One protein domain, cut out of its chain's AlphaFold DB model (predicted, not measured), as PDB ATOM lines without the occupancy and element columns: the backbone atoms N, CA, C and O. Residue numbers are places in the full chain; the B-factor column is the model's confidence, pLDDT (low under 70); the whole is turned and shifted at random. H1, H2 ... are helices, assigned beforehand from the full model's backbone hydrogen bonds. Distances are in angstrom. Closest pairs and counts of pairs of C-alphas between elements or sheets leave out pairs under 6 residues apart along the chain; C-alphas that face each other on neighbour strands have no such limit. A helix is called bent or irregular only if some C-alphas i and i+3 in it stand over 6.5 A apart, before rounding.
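What this domain is: This is residues 2 to 96 of the 123 residues of an uncharacterized protein of Streptomyces himastatinicus ATCC 53653 (UniProt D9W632). Picture two bent pairs of helices laid one over the other: H1 and H2 make one open corner, H3 and H4 make a second, and H2 lies under the place where H3 gives way to H4. H4 runs on from there over H1, while the long link from H2 to H3 loops out at the other end, where residues 50 to 55 stick out. The printed part has 95 residues with four named helices, in the order H1, H2, H3, H4, and no named strand; the class is all helix. It is loose, with a radius of gyration of the C-alphas of 15.7 A, and only just elongated, spanning 50 by 28 by 16 A.

How they stand to each other: Start at the first printed residue with H1, residues 2 to 15, and pass a tight link of 1 residue into H2, residues 17 to 32. These two are close but not clearly touching: their closest C-alphas, of Arg 14 and Arg 20, are 6.9 A apart, and they run the same way at a steep tilt of 65 degrees. A long link of 24 residues leads to H3, residues 57 to 73, which touches H2 at a steep tilt of 46 degrees, opposite ways; look at the C-alphas of Trp 26 and Cys 69, the closest, 5.5 A apart. A tight link then gives H4, residues 75 to 93, close to H3 but not clearly touching, at a steep tilt of 67 degrees, with the closest C-alphas, of Lys 70 and Ala 76, 6.3 A apart. With residues 75 to 82 alone H4 touches H2, at a shallow tilt of 21 degrees, opposite ways; the C-alphas of Gly 22 and Leu 75, the closest, are 5.1 A apart. H4 also touches H1, opposite ways at a steep tilt of 46 degrees, closest at the C-alphas of Ser 13 and Glu 83, 5.0 A apart. H1 and H3 are apart. The helix packing is mostly crossed, the lines of touching helices standing mostly at steep tilts, but only just: 1 of 3 pairs is at a shallow tilt. In H2, H3 and H4 every O i to N i+4 pair is within hydrogen-bond range; in H1, 9 of 10 are.

Where its parts are: Find C-alpha 2 at (222.307, 210.784, 149.612); from there H1 runs 20.5 A to C-alpha 15. H2 covers 23.0 A from C-alpha 17 to C-alpha 32. Pick up H3 at C-alpha 57, (220.360, 240.231, 175.740), and go 24.2 A to C-alpha 73. H4, the longest helix by residues, runs 27.4 A from C-alpha 75 to C-alpha 93 at (233.556, 205.626, 146.589).

The domain as a whole: The two C-alphas farthest apart are those of Pro 57 and Arg 96, at 50.1 A. The printed part has no cut. Its one long link, residues 33 to 56, has C-alphas 4 to 24 A from the mean of all C-alphas. The mean pLDDT of the printed part is 95.3, and no printed residue is under 70.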
ATOM      1  N   PHE A   2     221.453 209.588 149.492       83.69
ATOM      2  CA  PHE A   2     222.307 210.784 149.612       83.69
ATOM      3  C   PHE A   2     222.261 211.448 151.002       83.69
ATOM      4  O   PHE A   2     223.306 211.580 151.628       83.69
ATOM      5  N   ASN A   3     221.067 211.735 151.539       89.00
ATOM      6  CA  ASN A   3     220.928 212.345 152.874       89.00
ATOM      7  C   ASN A   3     221.608 211.514 153.976       89.00
ATOM      8  O   ASN A   3     222.250 212.065 154.857       89.00
ATOM      9  N   ARG A   4     221.551 210.178 153.878       94.31
ATOM     10  CA  ARG A   4     222.232 209.277 154.820       94.31
ATOM     11  C   ARG A   4     223.757 209.427 154.751       94.31
ATOM     12  O   ARG A   4     224.408 209.379 155.787       94.31
ATOM     13  N   LEU A   5     224.322 209.589 153.551       95.44
ATOM     14  CA  LEU A   5     225.766 209.783 153.366       95.44
ATOM     15  C   LEU A   5     226.226 211.121 153.955       95.44
ATOM     16  O   LEU A   5     227.226 211.144 154.664       95.44
ATOM     17  N   VAL A   6     225.456 212.191 153.730       93.25
ATOM     18  CA  VAL A   6     225.724 213.519 154.304       93.25
ATOM     19  C   VAL A   6     225.725 213.457 155.832       93.25
ATOM     20  O   VAL A   6     226.721 213.813 156.453       93.25
ATOM     21  N   THR A   7     224.659 212.924 156.440       96.19
ATOM     22  CA  THR A   7     224.575 212.784 157.903       96.19
ATOM     23  C   THR A   7     225.726 211.948 158.455       96.19
ATOM     24  O   THR A   7     226.334 212.317 159.455       96.19
ATOM     25  N   ARG A   8     226.075 210.836 157.799       97.50
ATOM     26  CA  ARG A   8     227.173 209.973 158.248       97.50
ATOM     27  C   ARG A   8     228.524 210.688 158.214       97.50
ATOM     28  O   ARG A   8     229.300 210.541 159.155       97.50
ATOM     29  N   ASP A   9     228.834 211.411 157.143       97.81
ATOM     30  CA  ASP A   9     230.129 212.085 157.011       97.81
ATOM     31  C   ASP A   9     230.241 213.265 157.985       97.81
ATOM     32  O   ASP A   9     231.294 213.442 158.603       97.81
ATOM     33  N   PHE A  10     229.135 213.973 158.231       97.38
ATOM     34  CA  PHE A  10     229.040 214.952 159.310       97.38
ATOM     35  C   PHE A  10     229.308 214.311 160.683       97.38
ATOM     36  O   PHE A  10     230.199 214.754 161.409       97.38
ATOM     37  N   GLU A  11     228.644 213.199 161.017       97.44
ATOM     38  CA  GLU A  11     228.874 212.475 162.278       97.44
ATOM     39  C   GLU A  11     230.308 211.943 162.423       97.44
ATOM     40  O   GLU A  11     230.878 211.949 163.518       97.44
ATOM     41  N   ARG A  12     230.940 211.515 161.324       98.25
ATOM     42  CA  ARG A  12     232.362 211.136 161.320       98.25
ATOM     43  C   ARG A  12     233.258 212.348 161.566       98.25
ATOM     44  O   ARG A  12     234.196 212.243 162.353       98.25
ATOM     45  N   SER A  13     232.961 213.496 160.955       98.44
ATOM     46  CA  SER A  13     233.746 214.724 161.131       98.44
ATOM     47  C   SER A  13     233.732 215.225 162.580       98.44
ATOM     48  O   SER A  13     234.776 215.613 163.094       98.44
ATOM     49  N   ARG A  14     232.603 215.088 163.296       97.56
ATOM     50  CA  ARG A  14     232.490 215.385 164.743       97.56
ATOM     51  C   ARG A  14     233.494 214.611 165.596       97.56
ATOM     52  O   ARG A  14     233.918 215.078 166.653       97.56
ATOM     53  N   ARG A  15     233.852 213.402 165.158       97.69
ATOM     54  CA  ARG A  15     234.764 212.493 165.865       97.69
ATOM     55  C   ARG A  15     236.222 212.675 165.450       97.69
ATOM     56  O   ARG A  15     237.093 212.122 166.122       97.69
ATOM     57  N   ASP A  16     236.495 213.446 164.397       98.50
ATOM     58  CA  ASP A  16     237.854 213.734 163.943       98.50
ATOM     59  C   ASP A  16     238.674 214.391 165.066       98.50
ATOM     60  O   ASP A  16     238.205 215.261 165.807       98.50
ATOM     61  N   ALA A  17     239.921 213.949 165.226       98.38
ATOM     62  CA  ALA A  17     240.766 214.378 166.332       98.38
ATOM     63  C   ALA A  17     241.058 215.890 166.307       98.38
ATOM     64  O   ALA A  17     241.138 216.508 167.373       98.38
ATOM     65  N   ALA A  18     241.199 216.492 165.121       98.31
ATOM     66  CA  ALA A  18     241.406 217.929 164.977       98.31
ATOM     67  C   ALA A  18     240.140 218.705 165.356       98.31
ATOM     68  O   ALA A  18     240.229 219.676 166.108       98.31
ATOM     69  N   VAL A  19     238.966 218.221 164.941       98.56
ATOM     70  CA  VAL A  19     237.673 218.813 165.316       98.56
ATOM     71  C   VAL A  19     237.470 218.762 166.825       98.56
ATOM     72  O   VAL A  19     237.230 219.793 167.447       98.56
ATOM     73  N   ARG A  20     237.679 217.603 167.459       98.50
ATOM     74  CA  ARG A  20     237.562 217.470 168.922       98.50
ATOM     75  C   ARG A  20     238.522 218.396 169.675       98.50
ATOM     76  O   ARG A  20     238.162 218.899 170.739       98.50
ATOM     77  N   ARG A  21     239.740 218.619 169.162       98.44
ATOM     78  CA  ARG A  21     240.683 219.604 169.726       98.44
ATOM     79  C   ARG A  21     240.159 221.032 169.571       98.44
ATOM     80  O   ARG A  21     240.144 221.761 170.558       98.44
ATOM     81  N   GLY A  22     239.680 221.396 168.381       98.38
ATOM     82  CA  GLY A  22     239.070 222.700 168.118       98.38
ATOM     83  C   GLY A  22     237.873 222.977 169.030       98.38
ATOM     84  O   GLY A  22     237.793 224.046 169.624       98.38
ATOM     85  N   VAL A  23     236.989 221.993 169.226       98.38
ATOM     86  CA  VAL A  23     235.835 222.104 170.135       98.38
ATOM     87  C   VAL A  23     236.284 222.363 171.573       98.38
ATOM     88  O   VAL A  23     235.731 223.235 172.242       98.38
ATOM     89  N   ARG A  24     237.320 221.668 172.061       98.50
ATOM     90  CA  ARG A  24     237.866 221.926 173.406       98.50
ATOM     91  C   ARG A  24     238.448 223.333 173.536       98.50
ATOM     92  O   ARG A  24     238.214 223.976 174.557       98.50
ATOM     93  N   ALA A  25     239.165 223.811 172.519       98.56
ATOM     94  CA  ALA A  25     239.716 225.165 172.496       98.56
ATOM     95  C   ALA A  25     238.605 226.229 172.478       98.56
ATOM     96  O   ALA A  25     238.644 227.183 173.250       98.56
ATOM     97  N   TRP A  26     237.576 226.038 171.650       98.56
ATOM     98  CA  TRP A  26     236.403 226.912 171.593       98.56
ATOM     99  C   TRP A  26     235.660 226.945 172.931       98.56
ATOM    100  O   TRP A  26     235.355 228.017 173.446       98.56
ATOM    101  N   SER A  27     235.459 225.781 173.549       98.25
ATOM    102  CA  SER A  27     234.828 225.657 174.864       98.25
ATOM    103  C   SER A  27     235.639 226.373 175.951       98.25
ATOM    104  O   SER A  27     235.070 227.010 176.835       98.25
ATOM    105  N   ALA A  28     236.975 226.310 175.887       98.44
ATOM    106  CA  ALA A  28     237.852 227.064 176.782       98.44
ATOM    107  C   ALA A  28     237.742 228.579 176.570       98.44
ATOM    108  O   ALA A  28     237.682 229.318 177.550       98.44
ATOM    109  N   CYS A  29     237.651 229.029 175.318       98.44
ATOM    110  CA  CYS A  29     237.413 230.433 174.995       98.44
ATOM    111  C   CYS A  29     236.079 230.925 175.569       98.44
ATOM    112  O   CYS A  29     236.061 231.937 176.258       98.44
ATOM    113  N   LEU A  30     234.984 230.179 175.387       97.69
ATOM    114  CA  LEU A  30     233.692 230.549 175.974       97.69
ATOM    115  C   LEU A  30     233.744 230.622 177.502       97.69
ATOM    116  O   LEU A  30     233.175 231.542 178.083       97.69
ATOM    117  N   ARG A  31     234.469 229.704 178.159       97.75
ATOM    118  CA  ARG A  31     234.636 229.743 179.622       97.75
ATOM    119  C   ARG A  31     235.327 231.015 180.099       97.75
ATOM    120  O   ARG A  31     234.931 231.539 181.134       97.75
ATOM    121  N   ALA A  32     236.317 231.512 179.356       97.50
ATOM    122  CA  ALA A  32     236.976 232.783 179.664       97.50
ATOM    123  C   ALA A  32     236.021 233.988 179.548       97.50
ATOM    124  O   ALA A  32     236.260 235.024 180.154       97.50
ATOM    125  N   GLU A  33     234.917 233.830 178.818       94.88
ATOM    126  CA  GLU A  33     233.860 234.828 178.612       94.88
ATOM    127  C   GLU A  33     232.663 234.608 179.557       94.88
ATOM    128  O   GLU A  33     231.594 235.186 179.373       94.88
ATOM    129  N   GLY A  34     232.809 233.724 180.553       96.12
ATOM    130  CA  GLY A  34     231.758 233.391 181.517       96.12
ATOM    131  C   GLY A  34     230.681 232.431 180.994       96.12
ATOM    132  O   GLY A  34     229.705 232.172 181.696       96.12
ATOM    133  N   LEU A  35     230.841 231.865 179.793       94.38
ATOM    134  CA  LEU A  35     229.874 230.963 179.161       94.38
ATOM    135  C   LEU A  35     230.356 229.507 179.204       94.38
ATOM    136  O   LEU A  35     231.521 229.199 178.957       94.38
ATOM    137  N   ARG A  36     229.456 228.560 179.488       92.12
ATOM    138  CA  ARG A  36     229.799 227.130 179.575       92.12
ATOM    139  C   ARG A  36     229.052 226.319 178.525       92.12
ATOM    140  O   ARG A  36     227.902 225.946 178.729       92.12
ATOM    141  N   HIS A  37     229.748 225.999 177.434       91.19
ATOM    142  CA  HIS A  37     229.261 225.107 176.382       91.19
ATOM    143  C   HIS A  37     230.343 224.118 175.952       91.19
ATOM    144  O   HIS A  37     231.512 224.480 175.817       91.19
ATOM    145  N   THR A  38     229.955 222.859 175.766       92.25
ATOM    146  CA  THR A  38     230.846 221.750 175.382       92.25
ATOM    147  C   THR A  38     230.571 221.233 173.973       92.25
ATOM    148  O   THR A  38     231.444 220.590 173.395       92.25
ATOM    149  N   ASP A  39     229.406 221.557 173.408       92.81
ATOM    150  CA  ASP A  39     229.020 221.228 172.038       92.81
ATOM    151  C   ASP A  39     228.579 222.503 171.291       92.81
ATOM    152  O   ASP A  39     227.563 223.102 171.661       92.81
ATOM    153  N   PRO A  40     229.312 222.925 170.244       92.75
ATOM    154  CA  PRO A  40     228.951 224.065 169.407       92.75
ATOM    155  C   PRO A  40     227.578 223.954 168.743       92.75
ATOM    156  O   PRO A  40     226.994 224.987 168.425       92.75
ATOM    157  N   LEU A  41     227.067 222.738 168.524       91.25
ATOM    158  CA  LEU A  41     225.749 222.527 167.918       91.25
ATOM    159  C   LEU A  41     224.624 222.850 168.911       91.25
ATOM    160  O   LEU A  41     223.644 223.486 168.552       91.25
ATOM    161  N   SER A  42     224.826 222.537 170.194       88.94
ATOM    162  CA  SER A  42     223.823 222.766 171.245       88.94
ATOM    163  C   SER A  42     223.609 224.235 171.630       88.94
ATOM    164  O   SER A  42     222.684 224.546 172.378       88.94
ATOM    165  N   VAL A  43     224.470 225.153 171.171       86.00
ATOM    166  CA  VAL A  43     224.364 226.581 171.520       86.00
ATOM    167  C   VAL A  43     223.103 227.202 170.921       86.00
ATOM    168  O   VAL A  43     222.437 227.990 171.597       86.00
ATOM    169  N   ALA A  44     222.771 226.821 169.684       80.06
ATOM    170  CA  ALA A  44     221.593 227.305 168.968       80.06
ATOM    171  C   ALA A  44     220.304 226.571 169.381       80.06
ATOM    172  O   ALA A  44     219.235 227.169 169.362       80.06
ATOM    173  N   ASP A  45     220.405 225.319 169.834       82.81
ATOM    174  CA  ASP A  45     219.251 224.446 170.101       82.81
ATOM    175  C   ASP A  45     218.612 224.645 171.489       82.81
ATOM    176  O   ASP A  45     217.808 223.824 171.941       82.81
ATOM    177  N   LYS A  46     218.960 225.711 172.224       84.06
ATOM    178  CA  LYS A  46     218.392 225.913 173.560       84.06
ATOM    179  C   LYS A  46     216.918 226.334 173.475       84.06
ATOM    180  O   LYS A  46     216.626 227.394 172.918       84.06
ATOM    181  N   PRO A  47     215.995 225.637 174.167       86.25
ATOM    182  CA  PRO A  47     214.573 225.992 174.161       86.25
ATOM    183  C   PRO A  47     214.266 227.405 174.676       86.25
ATOM    184  O   PRO A  47     213.232 227.973 174.343       86.25
ATOM    185  N   VAL A  48     215.150 227.984 175.499       87.19
ATOM    186  CA  VAL A  48     214.974 229.340 176.041       87.19
ATOM    187  C   VAL A  48     214.998 230.420 174.952       87.19
ATOM    188  O   VAL A  48     214.282 231.407 175.098       87.19
ATOM    189  N   TRP A  49     215.734 230.214 173.850       89.31
ATOM    190  CA  TRP A  49     215.790 231.158 172.723       89.31
ATOM    191  C   TRP A  49     214.465 231.225 171.961       89.31
ATOM    192  O   TRP A  49     214.048 232.289 171.523       89.31
ATOM    193  N   ALA A  50     213.731 230.113 171.890       87.50
ATOM    194  CA  ALA A  50     212.457 230.036 171.177       87.50
ATOM    195  C   ALA A  50     211.264 230.649 171.939       87.50
ATOM    196  O   ALA A  50     210.143 230.645 171.434       87.50
ATOM    197  N   ARG A  51     211.465 231.166 173.160       89.94
ATOM    198  CA  ARG A  51     210.379 231.730 173.988       89.94
ATOM    199  C   ARG A  51     209.859 233.081 173.491       89.94
ATOM    200  O   ARG A  51     208.821 233.537 173.960       89.94
ATOM    201  N   SER A  52     210.587 233.737 172.594       90.56
ATOM    202  CA  SER A  52     210.275 235.068 172.077       90.56
ATOM    203  C   SER A  52     210.705 235.164 170.617       90.56
ATOM    204  O   SER A  52     211.684 234.551 170.210       90.56
ATOM    205  N   SER A  53     209.995 235.973 169.828       89.88
ATOM    206  CA  SER A  53     210.401 236.312 168.458       89.88
ATOM    207  C   SER A  53     211.557 237.318 168.402       89.88
ATOM    208  O   SER A  53     212.183 237.480 167.357       89.88
ATOM    209  N   ARG A  54     211.838 238.011 169.514       93.56
ATOM    210  CA  ARG A  54     212.984 238.916 169.662       93.56
ATOM    211  C   ARG A  54     214.063 238.271 170.532       93.56
ATOM    212  O   ARG A  54     213.708 237.786 171.613       93.56
ATOM    213  N   PRO A  55     215.343 238.330 170.120       93.50
ATOM    214  CA  PRO A  55     216.424 237.735 170.884       93.50
ATOM    215  C   PRO A  55     216.636 238.477 172.202       93.50
ATOM    216  O   PRO A  55     216.568 239.709 172.268       93.50
ATOM    217  N   SER A  56     216.909 237.721 173.260       93.12
ATOM    218  CA  SER A  56     217.219 238.304 174.571       93.12
ATOM    219  C   SER A  56     218.651 238.868 174.615       93.12
ATOM    220  O   SER A  56     219.515 238.430 173.852       93.12
ATOM    221  N   PRO A  57     218.979 239.782 175.549       94.06
ATOM    222  CA  PRO A  57     220.360 240.231 175.740       94.06
ATOM    223  C   PRO A  57     221.350 239.088 176.021       94.06
ATOM    224  O   PRO A  57     222.504 239.137 175.595       94.06
ATOM    225  N   GLU A  58     220.911 238.035 176.719       92.69
ATOM    226  CA  GLU A  58     221.726 236.844 176.972       92.69
ATOM    227  C   GLU A  58     221.989 236.039 175.693       92.69
ATOM    228  O   GLU A  58     223.112 235.574 175.481       92.69
ATOM    229  N   GLU A  59     220.979 235.897 174.839       94.62
ATOM    230  CA  GLU A  59     221.098 235.229 173.543       94.62
ATOM    231  C   GLU A  59     222.107 235.949 172.651       94.62
ATOM    232  O   GLU A  59     223.043 235.327 172.148       94.62
ATOM    233  N   ILE A  60     221.982 237.276 172.547       95.31
ATOM    234  CA  ILE A  60     222.901 238.122 171.778       95.31
ATOM    235  C   ILE A  60     224.327 237.969 172.311       95.31
ATOM    236  O   ILE A  60     225.248 237.690 171.543       95.31
ATOM    237  N   ARG A  61     224.522 238.084 173.632       95.50
ATOM    238  CA  ARG A  61     225.836 237.891 174.266       95.50
ATOM    239  C   ARG A  61     226.421 236.512 173.950       95.50
ATOM    240  O   ARG A  61     227.608 236.411 173.641       95.50
ATOM    241  N   THR A  62     225.599 235.466 174.011       95.19
ATOM    242  CA  THR A  62     226.015 234.086 173.732       95.19
ATOM    243  C   THR A  62     226.425 233.916 172.271       95.19
ATOM    244  O   THR A  62     227.502 233.389 172.003       95.19
ATOM    245  N   ALA A  63     225.617 234.409 171.330       95.25
ATOM    246  CA  ALA A  63     225.895 234.330 169.898       95.25
ATOM    247  C   ALA A  63     227.168 235.103 169.512       95.25
ATOM    248  O   ALA A  63     228.015 234.590 168.779       95.25
ATOM    249  N   VAL A  64     227.351 236.311 170.057       97.12
ATOM    250  CA  VAL A  64     228.553 237.126 169.825       97.12
ATOM    251  C   VAL A  64     229.806 236.415 170.342       97.12
ATOM    252  O   VAL A  64     230.818 236.348 169.638       97.12
ATOM    253  N   ALA A  65     229.752 235.858 171.555       97.44
ATOM    254  CA  ALA A  65     230.871 235.110 172.119       97.44
ATOM    255  C   ALA A  65     231.173 233.829 171.330       97.44
ATOM    256  O   ALA A  65     232.340 233.526 171.082       97.44
ATOM    257  N   ASP A  66     230.144 233.109 170.878       97.06
ATOM    258  CA  ASP A  66     230.292 231.915 170.049       97.06
ATOM    259  C   ASP A  66     231.017 232.217 168.730       97.06
ATOM    260  O   ASP A  66     232.035 231.585 168.431       97.06
ATOM    261  N   VAL A  67     230.567 233.226 167.976       96.88
ATOM    262  CA  VAL A  67     231.209 233.635 166.713       96.88
ATOM    263  C   VAL A  67     232.655 234.079 166.947       96.88
ATOM    264  O   VAL A  67     233.560 233.620 166.243       96.88
ATOM    265  N   ARG A  68     232.911 234.900 167.977       98.19
ATOM    266  CA  ARG A  68     234.272 235.338 168.331       98.19
ATOM    267  C   ARG A  68     235.173 234.151 168.666       98.19
ATOM    268  O   ARG A  68     236.285 234.055 168.145       98.19
ATOM    269  N   CYS A  69     234.709 233.232 169.509       98.38
ATOM    270  CA  CYS A  69     235.488 232.066 169.910       98.38
ATOM    271  C   CYS A  69     235.707 231.084 168.754       98.38
ATOM    272  O   CYS A  69     236.799 230.520 168.639       98.38
ATOM    273  N   LYS A  70     234.727 230.913 167.857       97.88
ATOM    274  CA  LYS A  70     234.891 230.143 166.612       97.88
ATOM    275  C   LYS A  70     235.983 230.748 165.731       97.88
ATOM    276  O   LYS A  70     236.808 229.995 165.221       97.88
ATOM    277  N   GLY A  71     236.039 232.078 165.622       98.25
ATOM    278  CA  GLY A  71     237.104 232.796 164.919       98.25
ATOM    279  C   GLY A  71     238.480 232.592 165.558       98.25
ATOM    280  O   GLY A  71     239.393 232.090 164.907       98.25
ATOM    281  N   ARG A  72     238.618 232.882 166.860       98.31
ATOM    282  CA  ARG A  72     239.891 232.757 167.606       98.31
ATOM    283  C   ARG A  72     240.499 231.356 167.561       98.31
ATOM    284  O   ARG A  72     241.714 231.209 167.625       98.31
ATOM    285  N   THR A  73     239.657 230.331 167.494       98.44
ATOM    286  CA  THR A  73     240.084 228.923 167.512       98.44
ATOM    287  C   THR A  73     240.065 228.273 166.136       98.44
ATOM    288  O   THR A  73     240.433 227.105 166.014       98.44
ATOM    289  N   ARG A  74     239.630 229.013 165.107       98.50
ATOM    290  CA  ARG A  74     239.444 228.530 163.730       98.50
ATOM    291  C   ARG A  74     238.562 227.282 163.649       98.50
ATOM    292  O   ARG A  74     238.694 226.476 162.730       98.50
ATOM    293  N   LEU A  75     237.645 227.108 164.603       98.38
ATOM    294  CA  LEU A  75     236.856 225.885 164.746       98.38
ATOM    295  C   LEU A  75     236.078 225.550 163.465       98.38
ATOM    296  O   LEU A  75     236.104 224.406 163.016       98.38
ATOM    297  N   ALA A  76     235.425 226.544 162.859       97.12
ATOM    298  CA  ALA A  76     234.644 226.346 161.639       97.12
ATOM    299  C   ALA A  76     235.514 225.873 160.460       97.12
ATOM    300  O   ALA A  76     235.112 224.989 159.708       97.12
ATOM    301  N   GLU A  77     236.724 226.416 160.323       98.31
ATOM    302  CA  GLU A  77     237.666 226.043 159.265       98.31
ATOM    303  C   GLU A  77     238.203 224.619 159.460       98.31
ATOM    304  O   GLU A  77     238.201 223.819 158.519       98.31
ATOM    305  N   ILE A  78     238.617 224.289 160.687       98.69
ATOM    306  CA  ILE A  78     239.102 222.953 161.059       98.69
ATOM    307  C   ILE A  78     238.027 221.908 160.751       98.69
ATOM    308  O   ILE A  78     238.306 220.890 160.115       98.69
ATOM    309  N   TRP A  79     236.789 222.176 161.168       98.44
ATOM    310  CA  TRP A  79     235.677 221.256 160.978       98.44
ATOM    311  C   TRP A  79     235.298 221.115 159.507       98.44
ATOM    312  O   TRP A  79     235.266 219.991 159.003       98.44
ATOM    313  N   ARG A  80     235.137 222.229 158.779       98.19
ATOM    314  CA  ARG A  80     234.883 222.210 157.330       98.19
ATOM    315  C   ARG A  80     235.933 221.385 156.591       98.19
ATOM    316  O   ARG A  80     235.587 220.607 155.709       98.19
ATOM    317  N   THR A  81     237.208 221.549 156.933       98.56
ATOM    318  CA  THR A  81     238.311 220.836 156.272       98.56
ATOM    319  C   THR A  81     238.243 219.331 156.535       98.56
ATOM    320  O   THR A  81     238.367 218.533 155.602       98.56
ATOM    321  N   ALA A  82     237.990 218.929 157.783       98.56
ATOM    322  CA  ALA A  82     237.835 217.524 158.146       98.56
ATOM    323  C   ALA A  82     236.626 216.876 157.452       98.56
ATOM    324  O   ALA A  82     236.740 215.771 156.916       98.56
ATOM    325  N   GLU A  83     235.485 217.567 157.422       98.50
ATOM    326  CA  GLU A  83     234.274 217.076 156.767       98.50
ATOM    327  C   GLU A  83     234.439 217.002 155.245       98.50
ATOM    328  O   GLU A  83     234.125 215.975 154.648       98.50
ATOM    329  N   ALA A  84     235.018 218.025 154.611       98.50
ATOM    330  CA  ALA A  84     235.256 218.039 153.167       98.50
ATOM    331  C   ALA A  84     236.145 216.872 152.711       98.50
ATOM    332  O   ALA A  84     235.900 216.281 151.654       98.50
ATOM    333  N   ARG A  85     237.148 216.489 153.516       98.38
ATOM    334  CA  ARG A  85     237.970 215.297 153.259       98.38
ATOM    335  C   ARG A  85     237.114 214.025 153.226       98.38
ATOM    336  O   ARG A  85     237.244 213.236 152.292       98.38
ATOM    337  N   LEU A  86     236.226 213.851 154.207       98.38
ATOM    338  CA  LEU A  86     235.331 212.688 154.314       98.38
ATOM    339  C   LEU A  86     234.297 212.660 153.180       98.38
ATOM    340  O   LEU A  86     234.105 211.627 152.544       98.38
ATOM    341  N   GLN A  87     233.691 213.806 152.870       97.69
ATOM    342  CA  GLN A  87     232.748 213.936 151.758       97.69
ATOM    343  C   GLN A  87     233.422 213.617 150.416       97.69
ATOM    344  O   GLN A  87     232.851 212.910 149.587       97.69
ATOM    345  N   THR A  88     234.658 214.082 150.202       97.94
ATOM    346  CA  THR A  88     235.429 213.795 148.982       97.94
ATOM    347  C   THR A  88     235.708 212.300 148.832       97.94
ATOM    348  O   THR A  88     235.547 211.750 147.742       97.94
ATOM    349  N   GLU A  89     236.085 211.624 149.919       97.62
ATOM    350  CA  GLU A  89     236.243 210.167 149.956       97.62
ATOM    351  C   GLU A  89     234.924 209.461 149.596       97.62
ATOM    352  O   GLU A  89     234.885 208.653 148.669       97.62
ATOM    353  N   THR A  90     233.815 209.831 150.242       97.31
ATOM    354  CA  THR A  90     232.489 209.259 149.965       97.31
ATOM    355  C   THR A  90     232.056 209.461 148.513       97.31
ATOM    356  O   THR A  90     231.503 208.532 147.912       97.31
ATOM    357  N   ILE A  91     232.311 210.638 147.931       96.56
ATOM    358  CA  ILE A  91     232.014 210.933 146.523       96.56
ATOM    359  C   ILE A  91     232.822 210.022 145.600       96.56
ATOM    360  O   ILE A  91     232.253 209.485 144.649       96.56
ATOM    361  N   ARG A  92     234.115 209.808 145.879       97.00
ATOM    362  CA  ARG A  92     234.961 208.889 145.099       97.00
ATOM    363  C   ARG A  92     234.441 207.453 145.179       97.00
ATOM    364  O   ARG A  92     234.258 206.825 144.140       97.00
ATOM    365  N   THR A  93     234.100 206.978 146.376       97.31
ATOM    366  CA  THR A  93     233.556 205.626 146.589       97.31
ATOM    367  C   THR A  93     232.209 205.412 145.888       97.31
ATOM    368  O   THR A  93     231.943 204.328 145.377       97.31
ATOM    369  N   HIS A  94     231.362 206.443 145.798       96.12
ATOM    370  CA  HIS A  94     230.028 206.359 145.181       96.12
ATOM    371  C   HIS A  94     229.941 207.128 143.853       96.12
ATOM    372  O   HIS A  94     228.878 207.647 143.491       96.12
ATOM    373  N   ALA A  95     231.046 207.219 143.109       96.38
ATOM    374  CA  ALA A  95     231.169 208.146 141.985       96.38
ATOM    375  C   ALA A  95     230.096 207.947 140.902       96.38
ATOM    376  O   ALA A  95     229.591 208.925 140.350       96.38
ATOM    377  N   ARG A  96     229.689 206.701 140.616       96.69
ATOM    378  CA  ARG A  96     228.606 206.413 139.658       96.69
ATOM    379  C   ARG A  96     227.276 207.026 140.106       96.69
ATOM    380  O   ARG A  96     226.636 207.716 139.317       96.69
TER     381      ARG A  96